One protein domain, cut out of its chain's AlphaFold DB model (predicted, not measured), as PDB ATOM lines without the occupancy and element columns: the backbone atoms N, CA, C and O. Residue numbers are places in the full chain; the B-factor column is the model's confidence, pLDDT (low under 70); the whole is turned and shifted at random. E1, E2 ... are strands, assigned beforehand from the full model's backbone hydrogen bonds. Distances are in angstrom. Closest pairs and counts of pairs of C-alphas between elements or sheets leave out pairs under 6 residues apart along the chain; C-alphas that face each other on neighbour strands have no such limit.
ATOM      1  N   ARG A  30     -33.882 -46.895 -51.462       53.50
ATOM      2  CA  ARG A  30     -32.769 -47.830 -51.223       53.50
ATOM      3  C   ARG A  30     -32.821 -48.268 -49.770       53.50
ATOM      4  O   ARG A  30     -32.950 -47.421 -48.891       53.50
ATOM      5  N   ALA A  31     -32.756 -49.580 -49.536       58.56
ATOM      6  CA  ALA A  31     -32.646 -50.139 -48.195       58.56
ATOM      7  C   ALA A  31     -31.572 -49.357 -47.433       58.56
ATOM      8  O   ALA A  31     -30.446 -49.230 -47.915       58.56
ATOM      9  N   ILE A  32     -31.957 -48.755 -46.310       64.81
ATOM     10  CA  ILE A  32     -31.054 -47.926 -45.525       64.81
ATOM     11  C   ILE A  32     -29.915 -48.827 -45.053       64.81
ATOM     12  O   ILE A  32     -30.116 -49.726 -44.238       64.81
ATOM     13  N   GLU A  33     -28.726 -48.612 -45.610       79.81
ATOM     14  CA  GLU A  33     -27.555 -49.397 -45.261       79.81
ATOM     15  C   GLU A  33     -27.003 -48.885 -43.930       79.81
ATOM     16  O   GLU A  33     -26.474 -47.773 -43.818       79.81
ATOM     17  N   PHE A  34     -27.167 -49.700 -42.897       83.94
ATOM     18  CA  PHE A  34     -26.562 -49.481 -41.595       83.94
ATOM     19  C   PHE A  34     -25.321 -50.351 -41.466       83.94
ATOM     20  O   PHE A  34     -25.333 -51.516 -41.862       83.94
ATOM     21  N   ALA A  35     -24.276 -49.818 -40.832       85.50
ATOM     22  CA  ALA A  35     -23.180 -50.663 -40.384       85.50
ATOM     23  C   ALA A  35     -23.729 -51.766 -39.444       85.50
ATOM     24  O   ALA A  35     -24.615 -51.490 -38.618       85.50
ATOM     25  N   PRO A  36     -23.220 -53.008 -39.543       83.69
ATOM     26  CA  PRO A  36     -23.708 -54.136 -38.745       83.69
ATOM     27  C   PRO A  36     -23.283 -54.073 -37.264       83.69
ATOM     28  O   PRO A  36     -23.636 -54.956 -36.486       83.69
ATOM     29  N   PHE A  37     -22.561 -53.024 -36.863       85.19
ATOM     30  CA  PHE A  37     -22.042 -52.773 -35.517       85.19
ATOM     31  C   PHE A  37     -22.381 -51.350 -35.041       85.19
ATOM     32  O   PHE A  37     -22.712 -50.468 -35.842       85.19
ATOM     33  N   GLU A  38     -22.304 -51.111 -33.728       84.62
ATOM     34  CA  GLU A  38     -22.549 -49.780 -33.163       84.62
ATOM     35  C   GLU A  38     -21.402 -48.830 -33.538       84.62
ATOM     36  O   GLU A  38     -20.222 -49.165 -33.449       84.62
ATOM     37  N   CYS A  39     -21.756 -47.622 -33.969       89.19
ATOM     38  CA  CYS A  39     -20.802 -46.590 -34.362       89.19
ATOM     39  C   CYS A  39     -20.893 -45.385 -33.423       89.19
ATOM     40  O   CYS A  39     -21.822 -45.248 -32.624       89.19
ATOM     41  N   PHE A  40     -19.919 -44.485 -33.527       92.12
ATOM     42  CA  PHE A  40     -19.932 -43.236 -32.777       92.12
ATOM     43  C   PHE A  40     -21.016 -42.300 -33.304       92.12
ATOM     44  O   PHE A  40     -21.480 -42.407 -34.439       92.12
ATOM     45  N   SER A  41     -21.383 -41.319 -32.486       91.56
ATOM     46  CA  SER A  41     -22.151 -40.168 -32.950       91.56
ATOM     47  C   SER A  41     -21.257 -38.936 -33.080       91.56
ATOM     48  O   SER A  41     -20.490 -38.621 -32.169       91.56
ATOM     49  N   LEU A  42     -21.375 -38.202 -34.184       90.75
ATOM     50  CA  LEU A  42     -20.608 -36.985 -34.445       90.75
ATOM     51  C   LEU A  42     -21.429 -35.733 -34.126       90.75
ATOM     52  O   LEU A  42     -22.517 -35.528 -34.662       90.75
ATOM     53  N   CYS A  43     -20.898 -34.844 -33.289       87.69
ATOM     54  CA  CYS A  43     -21.507 -33.537 -33.069       87.69
ATOM     55  C   CYS A  43     -21.179 -32.565 -34.206       87.69
ATOM     56  O   CYS A  43     -20.058 -32.071 -34.301       87.69
ATOM     57  N   MET A  44     -22.189 -32.162 -34.976       84.56
ATOM     58  CA  MET A  44     -22.012 -31.226 -36.098       84.56
ATOM     59  C   MET A  44     -21.629 -29.799 -35.680       84.56
ATOM     60  O   MET A  44     -21.201 -28.996 -36.508       84.56
ATOM     61  N   ALA A  45     -21.796 -29.448 -34.402       83.56
ATOM     62  CA  ALA A  45     -21.452 -28.123 -33.896       83.56
ATOM     63  C   ALA A  45     -19.981 -28.005 -33.476       83.56
ATOM     64  O   ALA A  45     -19.366 -26.967 -33.722       83.56
ATOM     65  N   CYS A  46     -19.417 -29.034 -32.839       80.31
ATOM     66  CA  CYS A  46     -18.056 -28.974 -32.295       80.31
ATOM     67  C   CYS A  46     -17.103 -30.048 -32.833       80.31
ATOM     68  O   CYS A  46     -15.921 -29.971 -32.525       80.31
ATOM     69  N   GLY A  47     -17.574 -31.031 -33.606       85.81
ATOM     70  CA  GLY A  47     -16.774 -32.147 -34.134       85.81
ATOM     71  C   GLY A  47     -16.510 -33.283 -33.137       85.81
ATOM     72  O   GLY A  47     -15.786 -34.224 -33.455       85.81
ATOM     73  N   ARG A  48     -17.062 -33.209 -31.915       88.19
ATOM     74  CA  ARG A  48     -16.848 -34.229 -30.878       88.19
ATOM     75  C   ARG A  48     -17.459 -35.560 -31.311       88.19
ATOM     76  O   ARG A  48     -18.651 -35.608 -31.619       88.19
ATOM     77  N   LEU A  49     -16.657 -36.617 -31.249       90.94
ATOM     78  CA  LEU A  49     -17.095 -38.003 -31.318       90.94
ATOM     79  C   LEU A  49     -17.605 -38.443 -29.941       90.94
ATOM     80  O   LEU A  49     -16.925 -38.285 -28.922       90.94
ATOM     81  N   VAL A  50     -18.828 -38.956 -29.918       88.81
ATOM     82  CA  VAL A  50     -19.507 -39.477 -28.731       88.81
ATOM     83  C   VAL A  50     -19.588 -40.988 -28.865       88.81
ATOM     84  O   VAL A  50     -20.062 -41.486 -29.886       88.81
ATOM     85  N   GLU A  51     -19.107 -41.696 -27.846       88.12
ATOM     86  CA  GLU A  51     -19.148 -43.155 -27.809       88.12
ATOM     87  C   GLU A  51     -20.585 -43.689 -27.865       88.12
ATOM     88  O   GLU A  51     -21.509 -43.053 -27.334       88.12
ATOM     89  N   PRO A  52     -20.790 -44.866 -28.481       84.12
ATOM     90  CA  PRO A  52     -22.056 -45.568 -28.366       84.12
ATOM     91  C   PRO A  52     -22.332 -45.917 -26.896       84.12
ATOM     92  O   PRO A  52     -21.440 -46.268 -26.133       84.12
ATOM     93  N   THR A  53     -23.596 -45.814 -26.482       70.75
ATOM     94  CA  THR A  53     -24.020 -46.097 -25.091       70.75
ATOM     95  C   THR A  53     -24.008 -47.584 -24.724       70.75
ATOM     96  O   THR A  53     -24.205 -47.909 -23.556       70.75
ATOM     97  N   SER A  54     -23.870 -48.494 -25.691       66.75
ATOM     98  CA  SER A  54     -23.750 -49.917 -25.381       66.75
ATOM     99  C   SER A  54     -22.354 -50.195 -24.828       66.75
ATOM    100  O   SER A  54     -21.355 -49.811 -25.425       66.75
ATOM    101  N   ALA A  55     -22.290 -50.885 -23.686       49.72
ATOM    102  CA  ALA A  55     -21.036 -51.268 -23.027       49.72
ATOM    103  C   ALA A  55     -20.140 -52.185 -23.887       49.72
ATOM    104  O   ALA A  55     -18.978 -52.390 -23.559       49.72
ATOM    105  N   ASP A  56     -20.682 -52.719 -24.982       52.44
ATOM    106  CA  ASP A  56     -19.964 -53.495 -25.980       52.44
ATOM    107  C   ASP A  56     -20.341 -52.965 -27.382       52.44
ATOM    108  O   ASP A  56     -21.494 -53.127 -27.804       52.44
ATOM    109  N   PRO A  57     -19.426 -52.282 -28.097       51.09
ATOM    110  CA  PRO A  57     -19.667 -51.807 -29.458       51.09
ATOM    111  C   PRO A  57     -19.691 -52.948 -30.493       51.09
ATOM    112  O   PRO A  57     -20.165 -52.741 -31.611       51.09
ATOM    113  N   MET A  58     -19.211 -54.146 -30.130       46.59
ATOM    114  CA  MET A  58     -19.185 -55.334 -30.988       46.59
ATOM    115  C   MET A  58     -20.412 -56.235 -30.821       46.59
ATOM    116  O   MET A  58     -20.659 -57.094 -31.669       46.59
ATOM    117  N   ARG A  59     -21.215 -56.052 -29.765       47.00
ATOM    118  CA  ARG A  59     -22.457 -56.813 -29.597       47.00
ATOM    119  C   ARG A  59     -23.535 -56.222 -30.497       47.00
ATOM    120  O   ARG A  59     -24.037 -55.126 -30.256       47.00
ATOM    121  N   SER A  60     -23.919 -56.983 -31.514       44.94
ATOM    122  CA  SER A  60     -25.087 -56.746 -32.358       44.94
ATOM    123  C   SER A  60     -26.366 -56.848 -31.520       44.94
ATOM    124  O   SER A  60     -27.064 -57.859 -31.511       44.94
ATOM    125  N   ALA A  61     -26.679 -55.800 -30.759       46.31
ATOM    126  CA  ALA A  61     -28.018 -55.657 -30.216       46.31
ATOM    127  C   ALA A  61     -28.984 -55.518 -31.407       46.31
ATOM    128  O   ALA A  61     -28.708 -54.713 -32.309       46.31
ATOM    129  N   PRO A  62     -30.082 -56.296 -31.454       46.88
ATOM    130  CA  PRO A  62     -31.076 -56.143 -32.500       46.88
ATOM    131  C   PRO A  62     -31.547 -54.691 -32.505       46.88
ATOM    132  O   PRO A  62     -31.777 -54.086 -31.455       46.88
ATOM    133  N   ALA A  63     -31.599 -54.126 -33.708       48.06
ATOM    134  CA  ALA A  63     -32.048 -52.774 -33.974       48.06
ATOM    135  C   ALA A  63     -33.553 -52.665 -33.675       48.06
ATOM    136  O   ALA A  63     -34.364 -52.607 -34.591       48.06
ATOM    137  N   ASP A  64     -33.938 -52.675 -32.397       48.19
ATOM    138  CA  ASP A  64     -35.308 -52.363 -32.007       48.19
ATOM    139  C   ASP A  64     -35.512 -50.843 -32.071       48.19
ATOM    140  O   ASP A  64     -35.129 -50.035 -31.217       48.19
ATOM    141  N   ASP A  65     -36.113 -50.504 -33.200       51.06
ATOM    142  CA  ASP A  65     -36.169 -49.266 -33.961       51.06
ATOM    143  C   ASP A  65     -37.086 -48.167 -33.383       51.06
ATOM    144  O   ASP A  65     -37.727 -47.428 -34.125       51.06
ATOM    145  N   ARG A  66     -37.258 -48.044 -32.053       44.81
ATOM    146  CA  ARG A  66     -38.275 -47.093 -31.515       44.81
ATOM    147  C   ARG A  66     -37.914 -46.244 -30.300       44.81
ATOM    148  O   ARG A  66     -38.687 -45.355 -29.956       44.81
ATOM    149  N   SER A  67     -36.752 -46.420 -29.670       45.34
ATOM    150  CA  SER A  67     -36.426 -45.697 -28.420       45.34
ATOM    151  C   SER A  67     -35.379 -44.572 -28.540       45.34
ATOM    152  O   SER A  67     -35.112 -43.881 -27.557       45.34
ATOM    153  N   ARG A  68     -34.788 -44.325 -29.720       48.84
ATOM    154  CA  ARG A  68     -33.575 -43.481 -29.857       48.84
ATOM    155  C   ARG A  68     -33.737 -42.104 -30.526       48.84
ATOM    156  O   ARG A  68     -32.734 -41.504 -30.893       48.84
ATOM    157  N   SER A  69     -34.936 -41.517 -30.598       50.41
ATOM    158  CA  SER A  69     -35.088 -40.100 -31.008       50.41
ATOM    159  C   SER A  69     -35.089 -39.101 -29.840       50.41
ATOM    160  O   SER A  69     -35.425 -37.927 -30.019       50.41
ATOM    161  N   VAL A  70     -34.673 -39.516 -28.635       57.44
ATOM    162  CA  VAL A  70     -34.328 -38.543 -27.591       57.44
ATOM    163  C   VAL A  70     -33.226 -37.668 -28.172       57.44
ATOM    164  O   VAL A  70     -32.150 -38.167 -28.491       57.44
ATOM    165  N   LYS A  71     -33.513 -36.373 -28.356       67.44
ATOM    166  CA  LYS A  71     -32.569 -35.364 -28.852       67.44
ATOM    167  C   LYS A  71     -31.376 -35.283 -27.898       67.44
ATOM    168  O   LYS A  71     -31.341 -34.437 -27.005       67.44
ATOM    169  N   ARG A  72     -30.416 -36.195 -28.055       80.06
ATOM    170  CA  ARG A  72     -29.203 -36.250 -27.246       80.06
ATOM    171  C   ARG A  72     -28.407 -34.977 -27.512       80.06
ATOM    172  O   ARG A  72     -28.184 -34.590 -28.662       80.06
ATOM    173  N   ARG A  73     -28.023 -34.302 -26.432       87.12
ATOM    174  CA  ARG A  73     -27.137 -33.139 -26.478       87.12
ATOM    175  C   ARG A  73     -25.696 -33.620 -26.505       87.12
ATOM    176  O   ARG A  73     -25.364 -34.636 -25.899       87.12
ATOM    177  N   CYS A  74     -24.838 -32.888 -27.202       85.38
ATOM    178  CA  CYS A  74     -23.410 -33.160 -27.166       85.38
ATOM    179  C   CYS A  74     -22.866 -32.935 -25.742       85.38
ATOM    180  O   CYS A  74     -23.049 -31.834 -25.222       85.38
ATOM    181  N   PRO A  75     -22.144 -33.891 -25.130       85.00
ATOM    182  CA  PRO A  75     -21.593 -33.706 -23.785       85.00
ATOM    183  C   PRO A  75     -20.570 -32.560 -23.721       85.00
ATOM    184  O   PRO A  75     -20.454 -31.898 -22.697       85.00
ATOM    185  N   ALA A  76     -19.879 -32.273 -24.832       83.44
ATOM    186  CA  ALA A  76     -18.848 -31.238 -24.889       83.44
ATOM    187  C   ALA A  76     -19.400 -29.812 -25.086       83.44
ATOM    188  O   ALA A  76     -18.905 -28.877 -24.467       83.44
ATOM    189  N   CYS A  77     -20.396 -29.616 -25.961       83.50
ATOM    190  CA  CYS A  77     -20.892 -28.272 -26.315       83.50
ATOM    191  C   CYS A  77     -22.387 -28.045 -26.062       83.50
ATOM    192  O   CYS A  77     -22.885 -26.960 -26.336       83.50
ATOM    193  N   GLN A  78     -23.113 -29.053 -25.567       87.19
ATOM    194  CA  GLN A  78     -24.546 -29.011 -25.231       87.19
ATOM    195  C   GLN A  78     -25.512 -28.718 -26.398       87.19
ATOM    196  O   GLN A  78     -26.733 -28.671 -26.199       87.19
ATOM    197  N   GLU A  79     -24.989 -28.588 -27.618       85.56
ATOM    198  CA  GLU A  79     -25.761 -28.433 -28.850       85.56
ATOM    199  C   GLU A  79     -26.515 -29.711 -29.225       85.56
ATOM    200  O   GLU A  79     -26.087 -30.836 -28.939       85.56
ATOM    201  N   ILE A  80     -27.638 -29.519 -29.916       84.94
ATOM    202  CA  ILE A  80     -28.448 -30.593 -30.492       84.94
ATOM    203  C   ILE A  80     -28.001 -30.804 -31.946       84.94
ATOM    204  O   ILE A  80     -27.852 -29.844 -32.709       84.94
ATOM    205  N   GLY A  81     -27.806 -32.060 -32.345       82.44
ATOM    206  CA  GLY A  81     -27.366 -32.418 -33.699       82.44
ATOM    207  C   GLY A  81     -26.200 -33.395 -33.681       82.44
ATOM    208  O   GLY A  81     -25.130 -33.098 -34.215       82.44
ATOM    209  N   LEU A  82     -26.411 -34.522 -33.007       86.94
ATOM    210  CA  LEU A  82     -25.544 -35.684 -33.109       86.94
ATOM    211  C   LEU A  82     -25.976 -36.481 -34.342       86.94
ATOM    212  O   LEU A  82     -27.150 -36.824 -34.463       86.94
ATOM    213  N   VAL A  83     -25.042 -36.717 -35.258       88.12
ATOM    214  CA  VAL A  83     -25.234 -37.574 -36.433       88.12
ATOM    215  C   VAL A  83     -24.754 -38.969 -36.075       88.12
ATOM    216  O   VAL A  83     -23.622 -39.120 -35.619       88.12
ATOM    217  N   ASP A  84     -25.606 -39.968 -36.264       88.50
ATOM    218  CA  ASP A  84     -25.240 -41.367 -36.069       88.50
ATOM    219  C   ASP A  84     -24.379 -41.848 -37.247       88.50
ATOM    220  O   ASP A  84     -24.832 -41.857 -38.394       88.50
ATOM    221  N   LEU A  85     -23.129 -42.232 -36.975       90.75
ATOM    222  CA  LEU A  85     -22.195 -42.692 -38.007       90.75
ATOM    223  C   LEU A  85     -22.470 -44.135 -38.452       90.75
ATOM    224  O   LEU A  85     -21.853 -44.607 -39.411       90.75
ATOM    225  N   ARG A  86     -23.417 -44.830 -37.809       90.00
ATOM    226  CA  ARG A  86     -23.897 -46.141 -38.257       90.00
ATOM    227  C   ARG A  86     -24.640 -46.033 -39.587       90.00
ATOM    228  O   ARG A  86     -24.590 -46.966 -40.382       90.00
ATOM    229  N   HIS A  87     -25.287 -44.897 -39.845       88.19
ATOM    230  CA  HIS A  87     -26.031 -44.641 -41.073       88.19
ATOM    231  C   HIS A  87     -25.071 -44.323 -42.230       88.19
ATOM    232  O   HIS A  87     -24.543 -43.212 -42.327       88.19
TER     233      HIS A  87
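Overview. This is residues 30 to 87 of the 320 residues of an uncharacterized protein of Pseudenhygromyxa sp. WMMC2535 (UniProt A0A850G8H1). What is its shape? It has little regular structure: after a loop stretch, E1 is followed by residues 49 to 50 folding back to pair with it, then a wide loop, from which residues 64 to 70 stick out, comes back to E2 beside E1. What is it made of? The 58 printed residues hold no named helix and two strands, E1 then E2, one antiparallel sheet; the class is all strand, with 6 residues in named elements. It is only just compact, close to loose, with a radius of gyration of the C-alphas of 11.9 A and spans of 30 by 29 by 19 A.

Arrangement. How do the strands stand? E1, residues 41 to 43, and E2, residues 82 to 84, are antiparallel neighbours, a hairpin, at 150 degrees; the facing C-alphas 41 and 84 are 4.6 A apart. Which backbone atoms pair? N 42 and O 83, at 2.8 A, are within hydrogen-bond range.

Along the chain. Where does E1 begin? C-alpha 41 is at (-22.151, -40.168, -32.950); E1 is 6.7 A long. Where does E2 end? C-alpha 84 is at (-25.240, -41.367, -36.069); E2 is 6.4 A long.

Size, cuts and confidence. Is it continuous? The printed part has no cut, and the link from E1 to E2 is long, 38 residues. Where is confidence low? Residues 30 to 32 and 54 to 71 are under 70.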